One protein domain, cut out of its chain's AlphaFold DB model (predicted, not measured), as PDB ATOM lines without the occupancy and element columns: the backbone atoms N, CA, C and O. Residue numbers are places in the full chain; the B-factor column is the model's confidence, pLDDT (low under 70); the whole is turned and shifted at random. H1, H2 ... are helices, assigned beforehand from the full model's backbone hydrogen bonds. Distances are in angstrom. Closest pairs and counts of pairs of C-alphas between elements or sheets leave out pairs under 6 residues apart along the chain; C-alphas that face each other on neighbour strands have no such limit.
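Overview. This is residues 14 to 65 of the 348 residues of an uncharacterized protein of Acromyrmex echinatior (UniProt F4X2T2). One long, straight helix, H1, stands free as an arm, and at its far end two short helices, H2 and H3, run crosswise to it and opposite ways to each other, loosely side by side. The printed part has 52 residues with three named helices, H1, H2, H3 in chain order, and no named strand: all helix. It is extended, with a radius of gyration of the C-alphas of 19.3 A and spans of 62 by 19 by 12 A.

Along the chain. Find C-alpha 14 at (-17.816, 11.053, -4.901); from there H1, residues 14 to 41, runs 40.3 A to C-alpha 41 at (7.587, -4.474, 22.329). Look next at residues 45 to 52 for H2, then at residues 57 to 65 for H3, 13.0 A long, which ends at C-alpha 65 at (31.493, 0.121, 32.157).

Arrangement. H1 is apart from H2 and from H3. H2 and H3 are close but not clearly touching; look at their closest C-alphas, those of Lys 50 and Glu 57, 6.1 A apart. They run opposite ways at a shallow tilt of 19 degrees. In H1 and H2 every O i to N i+4 pair is within hydrogen-bond range; in H3 2 of 5 are, beside 2 of 6 O i to N i+3 pairs.

Size, cuts and confidence. The C-alphas of Gly 14 and Gly 65, the two farthest apart, are 62.6 A apart. The printed part has no cut, and both links are tight. In the B-factor column, residues 40 to 65 of this model have pLDDT under 70.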
ATOM      1  N   GLY A  14     -18.055  10.680  -6.303       73.19
ATOM      2  CA  GLY A  14     -17.816  11.053  -4.901       73.19
ATOM      3  C   GLY A  14     -17.319   9.907  -4.010       73.19
ATOM      4  O   GLY A  14     -16.532  10.136  -3.093       73.19
ATOM      5  N   TRP A  15     -17.716   8.662  -4.296       80.19
ATOM      6  CA  TRP A  15     -17.378   7.523  -3.433       80.19
ATOM      7  C   TRP A  15     -15.904   7.138  -3.505       80.19
ATOM      8  O   TRP A  15     -15.341   6.735  -2.493       80.19
ATOM      9  N   CYS A  16     -15.255   7.279  -4.666       80.81
ATOM     10  CA  CYS A  16     -13.843   6.923  -4.797       80.81
ATOM     11  C   CYS A  16     -12.929   7.906  -4.055       80.81
ATOM     12  O   CYS A  16     -11.962   7.471  -3.435       80.81
ATOM     13  N   LEU A  17     -13.265   9.200  -4.049       82.31
ATOM     14  CA  LEU A  17     -12.525  10.228  -3.313       82.31
ATOM     15  C   LEU A  17     -12.711  10.076  -1.798       82.31
ATOM     16  O   LEU A  17     -11.765  10.225  -1.026       82.31
ATOM     17  N   GLN A  18     -13.916   9.712  -1.358       84.00
ATOM     18  CA  GLN A  18     -14.169   9.424   0.051       84.00
ATOM     19  C   GLN A  18     -13.465   8.137   0.508       84.00
ATOM     20  O   GLN A  18     -12.888   8.100   1.595       84.00
ATOM     21  N   LEU A  19     -13.459   7.097  -0.331       87.38
ATOM     22  CA  LEU A  19     -12.781   5.836  -0.040       87.38
ATOM     23  C   LEU A  19     -11.256   6.001  -0.011       87.38
ATOM     24  O   LEU A  19     -10.606   5.434   0.863       87.38
ATOM     25  N   SER A  20     -10.679   6.792  -0.922       88.06
ATOM     26  CA  SER A  20      -9.240   7.071  -0.922       88.06
ATOM     27  C   SER A  20      -8.816   7.894   0.297       88.06
ATOM     28  O   SER A  20      -7.796   7.583   0.911       88.06
ATOM     29  N   GLY A  21      -9.628   8.871   0.718       92.94
ATOM     30  CA  GLY A  21      -9.408   9.621   1.956       92.94
ATOM     31  C   GLY A  21      -9.453   8.732   3.203       92.94
ATOM     32  O   GLY A  21      -8.558   8.799   4.044       92.94
ATOM     33  N   LEU A  22     -10.448   7.842   3.302       92.69
ATOM     34  CA  LEU A  22     -10.532   6.870   4.399       92.69
ATOM     35  C   LEU A  22      -9.360   5.883   4.392       92.69
ATOM     36  O   LEU A  22      -8.825   5.569   5.452       92.69
ATOM     37  N   ALA A  23      -8.932   5.422   3.216       91.25
ATOM     38  CA  ALA A  23      -7.788   4.527   3.086       91.25
ATOM     39  C   ALA A  23      -6.482   5.188   3.557       91.25
ATOM     40  O   ALA A  23      -5.707   4.542   4.256       91.25
ATOM     41  N   LEU A  24      -6.263   6.470   3.243       92.00
ATOM     42  CA  LEU A  24      -5.098   7.223   3.725       92.00
ATOM     43  C   LEU A  24      -5.121   7.406   5.246       92.00
ATOM     44  O   LEU A  24      -4.113   7.161   5.906       92.00
ATOM     45  N   MET A  25      -6.276   7.757   5.814       93.94
ATOM     46  CA  MET A  25      -6.423   7.877   7.268       93.94
ATOM     47  C   MET A  25      -6.173   6.541   7.977       93.94
ATOM     48  O   MET A  25      -5.461   6.493   8.977       93.94
ATOM     49  N   LEU A  26      -6.721   5.443   7.449       93.00
ATOM     50  CA  LEU A  26      -6.500   4.106   8.001       93.00
ATOM     51  C   LEU A  26      -5.044   3.648   7.853       93.00
ATOM     52  O   LEU A  26      -4.525   3.006   8.765       93.00
ATOM     53  N   ALA A  27      -4.377   3.991   6.749       94.69
ATOM     54  CA  ALA A  27      -2.965   3.690   6.541       94.69
ATOM     55  C   ALA A  27      -2.073   4.410   7.564       94.69
ATOM     56  O   ALA A  27      -1.202   3.775   8.157       94.69
ATOM     57  N   GLU A  28      -2.329   5.693   7.835       92.62
ATOM     58  CA  GLU A  28      -1.598   6.453   8.858       92.62
ATOM     59  C   GLU A  28      -1.854   5.916  10.270       92.62
ATOM     60  O   GLU A  28      -0.920   5.699  11.041       92.62
ATOM     61  N   VAL A  29      -3.108   5.596  10.608       95.19
ATOM     62  CA  VAL A  29      -3.431   4.971  11.901       95.19
ATOM     63  C   VAL A  29      -2.717   3.623  12.050       95.19
ATOM     64  O   VAL A  29      -2.147   3.345  13.105       95.19
ATOM     65  N   ALA A  30      -2.681   2.796  11.004       92.56
ATOM     66  CA  ALA A  30      -1.952   1.532  11.019       92.56
ATOM     67  C   ALA A  30      -0.431   1.733  11.152       92.56
ATOM     68  O   ALA A  30       0.224   0.986  11.883       92.56
ATOM     69  N   ALA A  31       0.142   2.752  10.507       93.50
ATOM     70  CA  ALA A  31       1.555   3.100  10.641       93.50
ATOM     71  C   ALA A  31       1.896   3.530  12.078       93.50
ATOM     72  O   ALA A  31       2.856   3.036  12.671       93.50
ATOM     73  N   VAL A  32       1.061   4.372  12.690       92.62
ATOM     74  CA  VAL A  32       1.235   4.789  14.087       92.62
ATOM     75  C   VAL A  32       1.086   3.604  15.038       92.62
ATOM     76  O   VAL A  32       1.897   3.456  15.949       92.62
ATOM     77  N   LEU A  33       0.109   2.721  14.822       88.81
ATOM     78  CA  LEU A  33      -0.082   1.530  15.656       88.81
ATOM     79  C   LEU A  33       1.055   0.517  15.507       88.81
ATOM     80  O   LEU A  33       1.454  -0.093  16.494       88.81
ATOM     81  N   THR A  34       1.605   0.341  14.307       87.94
ATOM     82  CA  THR A  34       2.748  -0.558  14.086       87.94
ATOM     83  C   THR A  34       4.029   0.009  14.680       87.94
ATOM     84  O   THR A  34       4.750  -0.728  15.349       87.94
ATOM     85  N   MET A  35       4.279   1.314  14.545       85.62
ATOM     86  CA  MET A  35       5.404   1.980  15.204       85.62
ATOM     87  C   MET A  35       5.250   1.969  16.731       85.62
ATOM     88  O   MET A  35       6.191   1.641  17.451       85.62
ATOM     89  N   SER A  36       4.050   2.258  17.241       84.94
ATOM     90  CA  SER A  36       3.734   2.211  18.671       84.94
ATOM     91  C   SER A  36       3.857   0.793  19.227       84.94
ATOM     92  O   SER A  36       4.497   0.598  20.254       84.94
ATOM     93  N   GLY A  37       3.343  -0.216  18.519       81.12
ATOM     94  CA  GLY A  37       3.489  -1.625  18.880       81.12
ATOM     95  C   GLY A  37       4.941  -2.100  18.826       81.12
ATOM     96  O   GLY A  37       5.366  -2.875  19.680       81.12
ATOM     97  N   TYR A  38       5.730  -1.600  17.873       73.31
ATOM     98  CA  TYR A  38       7.160  -1.883  17.781       73.31
ATOM     99  C   TYR A  38       7.934  -1.276  18.962       73.31
ATOM    100  O   TYR A  38       8.735  -1.969  19.590       73.31
ATOM    101  N   MET A  39       7.631  -0.030  19.334       71.56
ATOM    102  CA  MET A  39       8.223   0.642  20.500       71.56
ATOM    103  C   MET A  39       7.737   0.060  21.838       71.56
ATOM    104  O   MET A  39       8.510  -0.015  22.787       71.56
ATOM    105  N   ALA A  40       6.489  -0.408  21.920       66.25
ATOM    106  CA  ALA A  40       5.951  -1.068  23.110       66.25
ATOM    107  C   ALA A  40       6.547  -2.467  23.327       66.25
ATOM    108  O   ALA A  40       6.619  -2.941  24.459       66.25
ATOM    109  N   ARG A  41       6.984  -3.138  22.253       63.31
ATOM    110  CA  ARG A  41       7.587  -4.474  22.329       63.31
ATOM    111  C   ARG A  41       9.036  -4.439  22.812       63.31
ATOM    112  O   ARG A  41       9.455  -5.379  23.477       63.31
ATOM    113  N   PHE A  42       9.777  -3.376  22.499       56.06
ATOM    114  CA  PHE A  42      11.137  -3.159  22.987       56.06
ATOM    115  C   PHE A  42      11.356  -1.669  23.236       56.06
ATOM    116  O   PHE A  42      11.594  -0.897  22.310       56.06
ATOM    117  N   SER A  43      11.297  -1.273  24.506       59.84
ATOM    118  CA  SER A  43      11.493   0.126  24.913       59.84
ATOM    119  C   SER A  43      12.930   0.618  24.676       59.84
ATOM    120  O   SER A  43      13.178   1.822  24.644       59.84
ATOM    121  N   THR A  44      13.882  -0.305  24.474       60.47
ATOM    122  CA  THR A  44      15.288  -0.012  24.177       60.47
ATOM    123  C   THR A  44      15.883  -1.019  23.180       60.47
ATOM    124  O   THR A  44      15.578  -2.213  23.215       60.47
ATOM    125  N   VAL A  45      16.783  -0.553  22.300       58.62
ATOM    126  CA  VAL A  45      17.523  -1.382  21.313       58.62
ATOM    127  C   VAL A  45      18.314  -2.511  21.994       58.62
ATOM    128  O   VAL A  45      18.518  -3.587  21.436       58.62
ATOM    129  N   GLU A  46      18.720  -2.272  23.235       59.50
ATOM    130  CA  GLU A  46      19.502  -3.175  24.075       59.50
ATOM    131  C   GLU A  46      18.719  -4.450  24.430       59.50
ATOM    132  O   GLU A  46      19.288  -5.540  24.439       59.50
ATOM    133  N   GLU A  47      17.407  -4.335  24.650       60.16
ATOM    134  CA  GLU A  47      16.524  -5.455  24.994       60.16
ATOM    135  C   GLU A  47      16.201  -6.333  23.773       60.16
ATOM    136  O   GLU A  47      16.188  -7.561  23.867       60.16
ATOM    137  N   MET A  48      16.052  -5.722  22.595       60.03
ATOM    138  CA  MET A  48      15.830  -6.435  21.333       60.03
ATOM    139  C   MET A  48      17.058  -7.259  20.916       60.03
ATOM    140  O   MET A  48      16.941  -8.431  20.553       60.03
ATOM    141  N   VAL A  49      18.255  -6.673  21.027       60.22
ATOM    142  CA  VAL A  49      19.529  -7.348  20.723       60.22
ATOM    143  C   VAL A  49      19.805  -8.482  21.713       60.22
ATOM    144  O   VAL A  49      20.348  -9.517  21.327       60.22
ATOM    145  N   LYS A  50      19.378  -8.336  22.971       59.81
ATOM    146  CA  LYS A  50      19.497  -9.371  24.004       59.81
ATOM    147  C   LYS A  50      18.667 -10.621  23.695       59.81
ATOM    148  O   LYS A  50      19.121 -11.728  23.965       59.81
ATOM    149  N   VAL A  51      17.477 -10.452  23.115       58.56
ATOM    150  CA  VAL A  51      16.571 -11.562  22.777       58.56
ATOM    151  C   VAL A  51      16.896 -12.176  21.410       58.56
ATOM    152  O   VAL A  51      16.781 -13.387  21.240       58.56
ATOM    153  N   MET A  52      17.321 -11.367  20.432       58.16
ATOM    154  CA  MET A  52      17.576 -11.838  19.062       58.16
ATOM    155  C   MET A  52      18.995 -12.365  18.826       58.16
ATOM    156  O   MET A  52      19.204 -13.119  17.877       58.16
ATOM    157  N   VAL A  53      19.974 -12.001  19.662       52.56
ATOM    158  CA  VAL A  53      21.365 -12.456  19.524       52.56
ATOM    159  C   VAL A  53      21.776 -13.239  20.775       52.56
ATOM    160  O   VAL A  53      22.148 -12.633  21.786       52.56
ATOM    161  N   PRO A  54      21.773 -14.586  20.721       53.56
ATOM    162  CA  PRO A  54      22.292 -15.412  21.805       53.56
ATOM    163  C   PRO A  54      23.743 -15.012  22.132       53.56
ATOM    164  O   PRO A  54      24.653 -15.227  21.335       53.56
ATOM    165  N   GLY A  55      23.967 -14.390  23.297       56.38
ATOM    166  CA  GLY A  55      25.300 -13.987  23.773       56.38
ATOM    167  C   GLY A  55      25.657 -12.496  23.674       56.38
ATOM    168  O   GLY A  55      26.753 -12.122  24.098       56.38
ATOM    169  N   ALA A  56      24.761 -11.617  23.211       53.66
ATOM    170  CA  ALA A  56      25.014 -10.166  23.192       53.66
ATOM    171  C   ALA A  56      25.127  -9.525  24.593       53.66
ATOM    172  O   ALA A  56      25.653  -8.420  24.748       53.66
ATOM    173  N   GLU A  57      24.724 -10.250  25.638       52.72
ATOM    174  CA  GLU A  57      24.779  -9.806  27.037       52.72
ATOM    175  C   GLU A  57      26.212  -9.528  27.511       52.72
ATOM    176  O   GLU A  57      26.453  -8.621  28.311       52.72
ATOM    177  N   ARG A  58      27.190 -10.271  26.973       56.59
ATOM    178  CA  ARG A  58      28.613 -10.065  27.281       56.59
ATOM    179  C   ARG A  58      29.173  -8.803  26.618       56.59
ATOM    180  O   ARG A  58      30.076  -8.199  27.173       56.59
ATOM    181  N   LYS A  59      28.600  -8.363  25.491       53.41
ATOM    182  CA  LYS A  59      29.056  -7.185  24.731       53.41
ATOM    183  C   LYS A  59      28.441  -5.868  25.226       53.41
ATOM    184  O   LYS A  59      29.101  -4.836  25.163       53.41
ATOM    185  N   LEU A  60      27.221  -5.893  25.772       50.78
ATOM    186  CA  LEU A  60      26.574  -4.696  26.339       50.78
ATOM    187  C   LEU A  60      27.067  -4.347  27.755       50.78
ATOM    188  O   LEU A  60      27.154  -3.170  28.107       50.78
ATOM    189  N   ARG A  61      27.460  -5.345  28.558       54.78
ATOM    190  CA  ARG A  61      28.046  -5.106  29.890       54.78
ATOM    191  C   ARG A  61      29.425  -4.434  29.821       54.78
ATOM    192  O   ARG A  61      29.804  -3.740  30.759       54.78
ATOM    193  N   GLU A  62      30.144  -4.593  28.711       51.75
ATOM    194  CA  GLU A  62      31.438  -3.941  28.484       51.75
ATOM    195  C   GLU A  62      31.283  -2.454  28.123       51.75
ATOM    196  O   GLU A  62      32.022  -1.630  28.650       51.75
ATOM    197  N   GLN A  63      30.286  -2.051  27.324       51.91
ATOM    198  CA  GLN A  63      30.129  -0.631  26.966       51.91
ATOM    199  C   GLN A  63      29.554   0.249  28.085       51.91
ATOM    200  O   GLN A  63      29.913   1.424  28.179       51.91
ATOM    201  N   ARG A  64      28.732  -0.299  28.991       53.06
ATOM    202  CA  ARG A  64      28.217   0.472  30.140       53.06
ATOM    203  C   ARG A  64      29.267   0.702  31.237       53.06
ATOM    204  O   ARG A  64      29.069   1.570  32.077       53.06
ATOM    205  N   GLY A  65      30.381  -0.035  31.211       52.53
ATOM    206  CA  GLY A  65      31.493   0.121  32.157       52.53
ATOM    207  C   GLY A  65      32.551   1.158  31.758       52.53
ATOM    208  O   GLY A  65      33.296   1.602  32.621       52.53
TER     209      GLY A  65